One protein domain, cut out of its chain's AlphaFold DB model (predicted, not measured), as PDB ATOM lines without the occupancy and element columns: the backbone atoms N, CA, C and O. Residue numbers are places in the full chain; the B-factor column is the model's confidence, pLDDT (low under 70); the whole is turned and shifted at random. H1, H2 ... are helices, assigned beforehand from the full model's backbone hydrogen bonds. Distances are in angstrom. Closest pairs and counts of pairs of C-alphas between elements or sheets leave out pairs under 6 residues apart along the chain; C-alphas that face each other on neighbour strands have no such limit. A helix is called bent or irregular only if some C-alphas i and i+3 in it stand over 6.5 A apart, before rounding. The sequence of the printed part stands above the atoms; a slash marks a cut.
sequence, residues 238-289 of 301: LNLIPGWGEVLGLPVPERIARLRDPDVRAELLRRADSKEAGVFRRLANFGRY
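AT A GLANCE: This is residues 238 to 289 of the 301 residues of the protein "Amidohydro_3 domain-containing protein" of Streptomyces avermitilis (UniProt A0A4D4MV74). Four short helices make a small winding chain, with H2 at one end of the longest axis, H4 at the other end, and H1 and H3 between them. From H2 the chain turns sharply into H3, the longest helix, which leads back past H1 to H4; residues 285 to 289 run on from H4 as a tail. The printed part has 52 residues with four named helices in the order H1, H2, H3, H4 and no named strand, and its class is all helix. It is compact, with a radius of gyration of the C-alphas of 10.8 A and spans of 29 by 20 by 20 A.

IN THESE COORDINATES: H1 is residues 244 to 248, 5.9 A from first to last C-alpha, and begins at C-alpha 244, (24.723, 15.353, 48.016). H2, residues 252 to 260, is 12.3 A long. H3, residues 262 to 272, is 15.4 A long. H4, residues 275 to 284, is 13.5 A long and ends at C-alpha 284, (14.707, 16.216, 51.554). H4 is irregular: C-alphas 276 and 279 are 9.0 A apart.

HOW THE PARTS SIT: H1 and H2 touch, the closest C-alphas being those of Val 247 and Arg 255, 6.0 A apart. H2 and H3 are close but not clearly touching, with the C-alphas of Leu 259 and Arg 265 closest at 6.3 A, and their lines are about perpendicular at 88 degrees. H1 and H3 are also close but not clearly touching, with the C-alphas of Trp 244 and Leu 268 closest at 6.2 A. H3 and H4 touch at the C-alphas of Ala 272 and Arg 281, the closest at 5.1 A, with a steep tilt of 64 degrees, opposite ways. H4 is apart from H1 and H2. Every O i to N i+4 pair is within hydrogen-bond range in H1, H2 and H3; in H4 0 of 6 are, and 5 of 7 O i to N i+3 pairs.

THE WHOLE: The C-alphas of Pro 253 and Lys 275 are the two farthest apart, 30.6 A. The printed part has no cut, and the links H1 to H2, H2 to H3 and H3 to H4 are tight. The mean pLDDT of the printed part is 91.0, that of H4 is 84, and no printed residue is under 70.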
ATOM      1  N   LEU A 238      19.707  21.723  47.127       91.44
ATOM      2  CA  LEU A 238      19.929  20.280  47.324       91.44
ATOM      3  C   LEU A 238      21.419  19.908  47.317       91.44
ATOM      4  O   LEU A 238      21.829  19.017  48.053       91.44
ATOM      5  N   ASN A 239      22.240  20.596  46.519       90.75
ATOM      6  CA  ASN A 239      23.683  20.352  46.440       90.75
ATOM      7  C   ASN A 239      24.419  20.706  47.742       90.75
ATOM      8  O   ASN A 239      25.551  20.266  47.923       90.75
ATOM      9  N   LEU A 240      23.793  21.509  48.612       88.44
ATOM     10  CA  LEU A 240      24.354  21.952  49.890       88.44
ATOM     11  C   LEU A 240      24.068  20.976  51.039       88.44
ATOM     12  O   LEU A 240      24.620  21.142  52.123       88.44
ATOM     13  N   ILE A 241      23.239  19.949  50.821       91.62
ATOM     14  CA  ILE A 241      23.053  18.884  51.809       91.62
ATOM     15  C   ILE A 241      24.351  18.053  51.875       91.62
ATOM     16  O   ILE A 241      24.876  17.670  50.823       91.62
ATOM     17  N   PRO A 242      24.874  17.733  53.076       88.88
ATOM     18  CA  PRO A 242      26.112  16.970  53.226       88.88
ATOM     19  C   PRO A 242      26.134  15.690  52.380       88.88
ATOM     20  O   PRO A 242      25.217  14.872  52.437       88.88
ATOM     21  N   GLY A 243      27.185  15.518  51.573       90.19
ATOM     22  CA  GLY A 243      27.371  14.378  50.662       90.19
ATOM     23  C   GLY A 243      26.530  14.401  49.375       90.19
ATOM     24  O   GLY A 243      26.800  13.625  48.463       90.19
ATOM     25  N   TRP A 244      25.544  15.296  49.234       94.50
ATOM     26  CA  TRP A 244      24.723  15.353  48.016       94.50
ATOM     27  C   TRP A 244      25.469  15.985  46.848       94.50
ATOM     28  O   TRP A 244      25.276  15.568  45.707       94.50
ATOM     29  N   GLY A 245      26.347  16.954  47.115       91.38
ATOM     30  CA  GLY A 245      27.164  17.607  46.092       91.38
ATOM     31  C   GLY A 245      28.027  16.636  45.279       91.38
ATOM     32  O   GLY A 245      28.174  16.832  44.076       91.38
ATOM     33  N   GLU A 246      28.520  15.555  45.892       91.75
ATOM     34  CA  GLU A 246      29.338  14.528  45.227       91.75
ATOM     35  C   GLU A 246      28.556  13.744  44.167       91.75
ATOM     36  O   GLU A 246      29.117  13.318  43.164       91.75
ATOM     37  N   VAL A 247      27.246  13.572  44.371       94.75
ATOM     38  CA  VAL A 247      26.363  12.884  43.420       94.75
ATOM     39  C   VAL A 247      25.762  13.884  42.435       94.75
ATOM     40  O   VAL A 247      25.797  13.678  41.224       94.75
ATOM     41  N   LEU A 248      25.225  14.995  42.941       93.81
ATOM     42  CA  LEU A 248      24.549  16.015  42.140       93.81
ATOM     43  C   LEU A 248      25.511  16.889  41.327       93.81
ATOM     44  O   LEU A 248      25.057  17.633  40.465       93.81
ATOM     45  N   GLY A 249      26.818  16.819  41.578       90.00
ATOM     46  CA  GLY A 249      27.850  17.469  40.769       90.00
ATOM     47  C   GLY A 249      28.262  16.675  39.526       90.00
ATOM     48  O   GLY A 249      28.828  17.257  38.607       90.00
ATOM     49  N   LEU A 250      27.949  15.374  39.461       92.06
ATOM     50  CA  LEU A 250      28.353  14.505  38.347       92.06
ATOM     51  C   LEU A 250      27.693  14.911  37.019       92.06
ATOM     52  O   LEU A 250      26.580  15.465  37.044       92.06
ATOM     53  N   PRO A 251      28.304  14.578  35.861       92.06
ATOM     54  CA  PRO A 251      27.643  14.667  34.563       92.06
ATOM     55  C   PRO A 251      26.275  13.977  34.586       92.06
ATOM     56  O   PRO A 251      26.100  12.949  35.238       92.06
ATOM     57  N   VAL A 252      25.293  14.527  33.864       92.88
ATOM     58  CA  VAL A 252      23.893  14.060  33.926       92.88
ATOM     59  C   VAL A 252      23.744  12.537  33.743       92.88
ATOM     60  O   VAL A 252      23.025  11.936  34.544       92.88
ATOM     61  N   PRO A 253      24.422  11.870  32.784       95.12
ATOM     62  CA  PRO A 253      24.323  10.415  32.642       95.12
ATOM     63  C   PRO A 253      24.806   9.640  33.880       95.12
ATOM     64  O   PRO A 253      24.131   8.718  34.337       95.12
ATOM     65  N   GLU A 254      25.936  10.043  34.463       95.94
ATOM     66  CA  GLU A 254      26.509   9.417  35.662       95.94
ATOM     67  C   GLU A 254      25.663   9.695  36.906       95.94
ATOM     68  O   GLU A 254      25.403   8.795  37.706       95.94
ATOM     69  N   ARG A 255      25.155  10.926  37.033       95.75
ATOM     70  CA  ARG A 255      24.213  11.319  38.084       95.75
ATOM     71  C   ARG A 255      22.962  10.444  38.054       95.75
ATOM     72  O   ARG A 255      22.546   9.948  39.098       95.75
ATOM     73  N   ILE A 256      22.382  10.213  36.873       96.06
ATOM     74  CA  ILE A 256      21.224   9.321  36.703       96.06
ATOM     75  C   ILE A 256      21.576   7.893  37.131       96.06
ATOM     76  O   ILE A 256      20.791   7.272  37.844       96.06
ATOM     77  N   ALA A 257      22.740   7.375  36.726       96.69
ATOM     78  CA  ALA A 257      23.178   6.035  37.112       96.69
ATOM     79  C   ALA A 257      23.309   5.897  38.638       96.69
ATOM     80  O   ALA A 257      22.747   4.970  39.216       96.69
ATOM     81  N   ARG A 258      23.959   6.861  39.304       96.31
ATOM     82  CA  ARG A 258      24.110   6.880  40.769       96.31
ATOM     83  C   ARG A 258      22.778   7.035  41.498       96.31
ATOM     84  O   ARG A 258      22.561   6.360  42.493       96.31
ATOM     85  N   LEU A 259      21.863   7.874  41.011       95.50
ATOM     86  CA  LEU A 259      20.550   8.071  41.641       95.50
ATOM     87  C   LEU A 259      19.577   6.896  41.430       95.50
ATOM     88  O   LEU A 259      18.557   6.829  42.115       95.50
ATOM     89  N   ARG A 260      19.861   5.972  40.500       96.75
ATOM     90  CA  ARG A 260      19.103   4.715  40.356       96.75
ATOM     91  C   ARG A 260      19.471   3.678  41.415       96.75
ATOM     92  O   ARG A 260      18.645   2.817  41.710       96.75
ATOM     93  N   ASP A 261      20.667   3.776  41.985       97.50
ATOM     94  CA  ASP A 261      21.134   2.883  43.037       97.50
ATOM     95  C   ASP A 261      20.342   3.130  44.345       97.50
ATOM     96  O   ASP A 261      20.301   4.264  44.848       97.50
ATOM     97  N   PRO A 262      19.639   2.115  44.886       97.06
ATOM     98  CA  PRO A 262      18.897   2.253  46.135       97.06
ATOM     99  C   PRO A 262      19.793   2.579  47.337       97.06
ATOM    100  O   PRO A 262      19.357   3.359  48.186       97.06
ATOM    101  N   ASP A 263      21.027   2.076  47.386       97.38
ATOM    102  CA  ASP A 263      21.937   2.287  48.517       97.38
ATOM    103  C   ASP A 263      22.465   3.723  48.525       97.38
ATOM    104  O   ASP A 263      22.507   4.377  49.571       97.38
ATOM    105  N   VAL A 264      22.753   4.277  47.341       96.56
ATOM    106  CA  VAL A 264      23.094   5.702  47.194       96.56
ATOM    107  C   VAL A 264      21.942   6.578  47.681       96.56
ATOM    108  O   VAL A 264      22.165   7.506  48.455       96.56
ATOM    109  N   ARG A 265      20.695   6.293  47.276       95.50
ATOM    110  CA  ARG A 265      19.532   7.073  47.736       95.50
ATOM    111  C   ARG A 265      19.330   6.971  49.247       95.50
ATOM    112  O   ARG A 265      19.025   7.986  49.874       95.50
ATOM    113  N   ALA A 266      19.508   5.785  49.826       95.25
ATOM    114  CA  ALA A 266      19.407   5.581  51.266       95.25
ATOM    115  C   ALA A 266      20.456   6.408  52.029       95.25
ATOM    116  O   ALA A 266      20.110   7.092  52.992       95.25
ATOM    117  N   GLU A 267      21.707   6.423  51.562       95.56
ATOM    118  CA  GLU A 267      22.773   7.227  52.172       95.56
ATOM    119  C   GLU A 267      22.510   8.734  52.041       95.56
ATOM    120  O   GLU A 267      22.669   9.473  53.014       95.56
ATOM    121  N   LEU A 268      22.046   9.201  50.876       95.38
ATOM    122  CA  LEU A 268      21.670  10.605  50.684       95.38
ATOM    123  C   LEU A 268      20.567  11.026  51.669       95.38
ATOM    124  O   LEU A 268      20.701  12.052  52.340       95.38
ATOM    125  N   LEU A 269      19.506  10.227  51.814       94.19
ATOM    126  CA  LEU A 269      18.431  10.501  52.772       94.19
ATOM    127  C   LEU A 269      18.938  10.484  54.222       94.19
ATOM    128  O   LEU A 269      18.641  11.406  54.981       94.19
ATOM    129  N   ARG A 270      19.777   9.506  54.588       94.44
ATOM    130  CA  ARG A 270      20.395   9.431  55.921       94.44
ATOM    131  C   ARG A 270      21.206  10.689  56.241       94.44
ATOM    132  O   ARG A 270      21.128  11.202  57.357       94.44
ATOM    133  N   ARG A 271      21.978  11.205  55.277       92.94
ATOM    134  CA  ARG A 271      22.744  12.449  55.450       92.94
ATOM    135  C   ARG A 271      21.860  13.682  55.537       92.94
ATOM    136  O   ARG A 271      22.174  14.577  56.320       92.94
ATOM    137  N   ALA A 272      20.752  13.722  54.804       92.19
ATOM    138  CA  ALA A 272      19.801  14.824  54.899       92.19
ATOM    139  C   ALA A 272      19.160  14.940  56.292       92.19
ATOM    140  O   ALA A 272      18.861  16.049  56.727       92.19
ATOM    141  N   ASP A 273      19.007  13.827  57.012       88.75
ATOM    142  CA  ASP A 273      18.511  13.802  58.394       88.75
ATOM    143  C   ASP A 273      19.589  14.047  59.467       88.75
ATOM    144  O   ASP A 273      19.285  14.082  60.663       88.75
ATOM    145  N   SER A 274      20.850  14.235  59.070       87.19
ATOM    146  CA  SER A 274      21.946  14.496  60.004       87.19
ATOM    147  C   SER A 274      21.879  15.904  60.610       87.19
ATOM    148  O   SER A 274      21.321  16.833  60.026       87.19
ATOM    149  N   LYS A 275      22.518  16.092  61.773       81.12
ATOM    150  CA  LYS A 275      22.677  17.428  62.382       81.12
ATOM    151  C   LYS A 275      23.446  18.393  61.475       81.12
ATOM    152  O   LYS A 275      23.130  19.574  61.447       81.12
ATOM    153  N   GLU A 276      24.411  17.878  60.714       81.62
ATOM    154  CA  GLU A 276      25.237  18.652  59.781       81.62
ATOM    155  C   GLU A 276      24.406  19.288  58.654       81.62
ATOM    156  O   GLU A 276      24.744  20.363  58.169       81.62
ATOM    157  N   ALA A 277      23.279  18.676  58.271       83.19
ATOM    158  CA  ALA A 277      22.396  19.232  57.248       83.19
ATOM    159  C   ALA A 277      21.709  20.542  57.679       83.19
ATOM    160  O   ALA A 277      21.272  21.304  56.816       83.19
ATOM    161  N   GLY A 278      21.601  20.817  58.987       83.19
ATOM    162  CA  GLY A 278      21.062  22.067  59.525       83.19
ATOM    163  C   GLY A 278      19.737  22.488  58.874       83.19
ATOM    164  O   GLY A 278      18.781  21.714  58.798       83.19
ATOM    165  N   VAL A 279      19.694  23.721  58.356       79.00
ATOM    166  CA  VAL A 279      18.513  24.291  57.672       79.00
ATOM    167  C   VAL A 279      18.131  23.577  56.373       79.00
ATOM    168  O   VAL A 279      17.000  23.727  55.902       79.00
ATOM    169  N   PHE A 280      19.035  22.798  55.776       84.94
ATOM    170  CA  PHE A 280      18.788  22.097  54.516       84.94
ATOM    171  C   PHE A 280      18.026  20.783  54.701       84.94
ATOM    172  O   PHE A 280      17.463  20.281  53.729       84.94
ATOM    173  N   ARG A 281      17.903  20.262  55.930       85.88
ATOM    174  CA  ARG A 281      17.146  19.030  56.229       85.88
ATOM    175  C   ARG A 281      15.734  19.040  55.640       85.88
ATOM    176  O   ARG A 281      15.274  18.054  55.067       85.88
ATOM    177  N   ARG A 282      15.053  20.190  55.710       83.56
ATOM    178  CA  ARG A 282      13.690  20.370  55.177       83.56
ATOM    179  C   ARG A 282      13.576  20.105  53.672       83.56
ATOM    180  O   ARG A 282      12.483  19.806  53.198       83.56
ATOM    181  N   LEU A 283      14.678  20.216  52.927       88.38
ATOM    182  CA  LEU A 283      14.690  20.061  51.475       88.38
ATOM    183  C   LEU A 283      14.530  18.612  51.023       88.38
ATOM    184  O   LEU A 283      14.049  18.394  49.915       88.38
ATOM    185  N   ALA A 284      14.869  17.635  51.866       89.06
ATOM    186  CA  ALA A 284      14.707  16.216  51.554       89.06
ATOM    187  C   ALA A 284      13.286  15.686  51.830       89.06
ATOM    188  O   ALA A 284      13.006  14.509  51.606       89.06
ATOM    189  N   ASN A 285      12.353  16.540  52.271       86.81
ATOM    190  CA  ASN A 285      10.943  16.174  52.401       86.81
ATOM    191  C   ASN A 285      10.245  16.203  51.029       86.81
ATOM    192  O   ASN A 285       9.447  17.093  50.727       86.81
ATOM    193  N   PHE A 286      10.566  15.217  50.188       87.25
ATOM    194  CA  PHE A 286      10.100  15.129  48.802       87.25
ATOM    195  C   PHE A 286       8.571  15.094  48.658       87.25
ATOM    196  O   PHE A 286       8.047  15.571  47.658       87.25
ATOM    197  N   GLY A 287       7.843  14.620  49.677       85.81
ATOM    198  CA  GLY A 287       6.375  14.612  49.687       85.81
ATOM    199  C   GLY A 287       5.731  16.004  49.671       85.81
ATOM    200  O   GLY A 287       4.539  16.119  49.406       85.81
ATOM    201  N   ARG A 288       6.502  17.069  49.933       83.69
ATOM    202  CA  ARG A 288       6.044  18.466  49.847       83.69
ATOM    203  C   ARG A 288       6.326  19.128  48.497       83.69
ATOM    204  O   ARG A 288       5.953  20.285  48.314       83.69
ATOM    205  N   TYR A 289       6.989  18.437  47.571       86.44
ATOM    206  CA  TYR A 289       7.317  18.996  46.263       86.44
ATOM    207  C   TYR A 289       6.193  18.773  45.263       86.44
ATOM    208  O   TYR A 289       5.625  17.688  45.159       86.44
TER     209      TYR A 289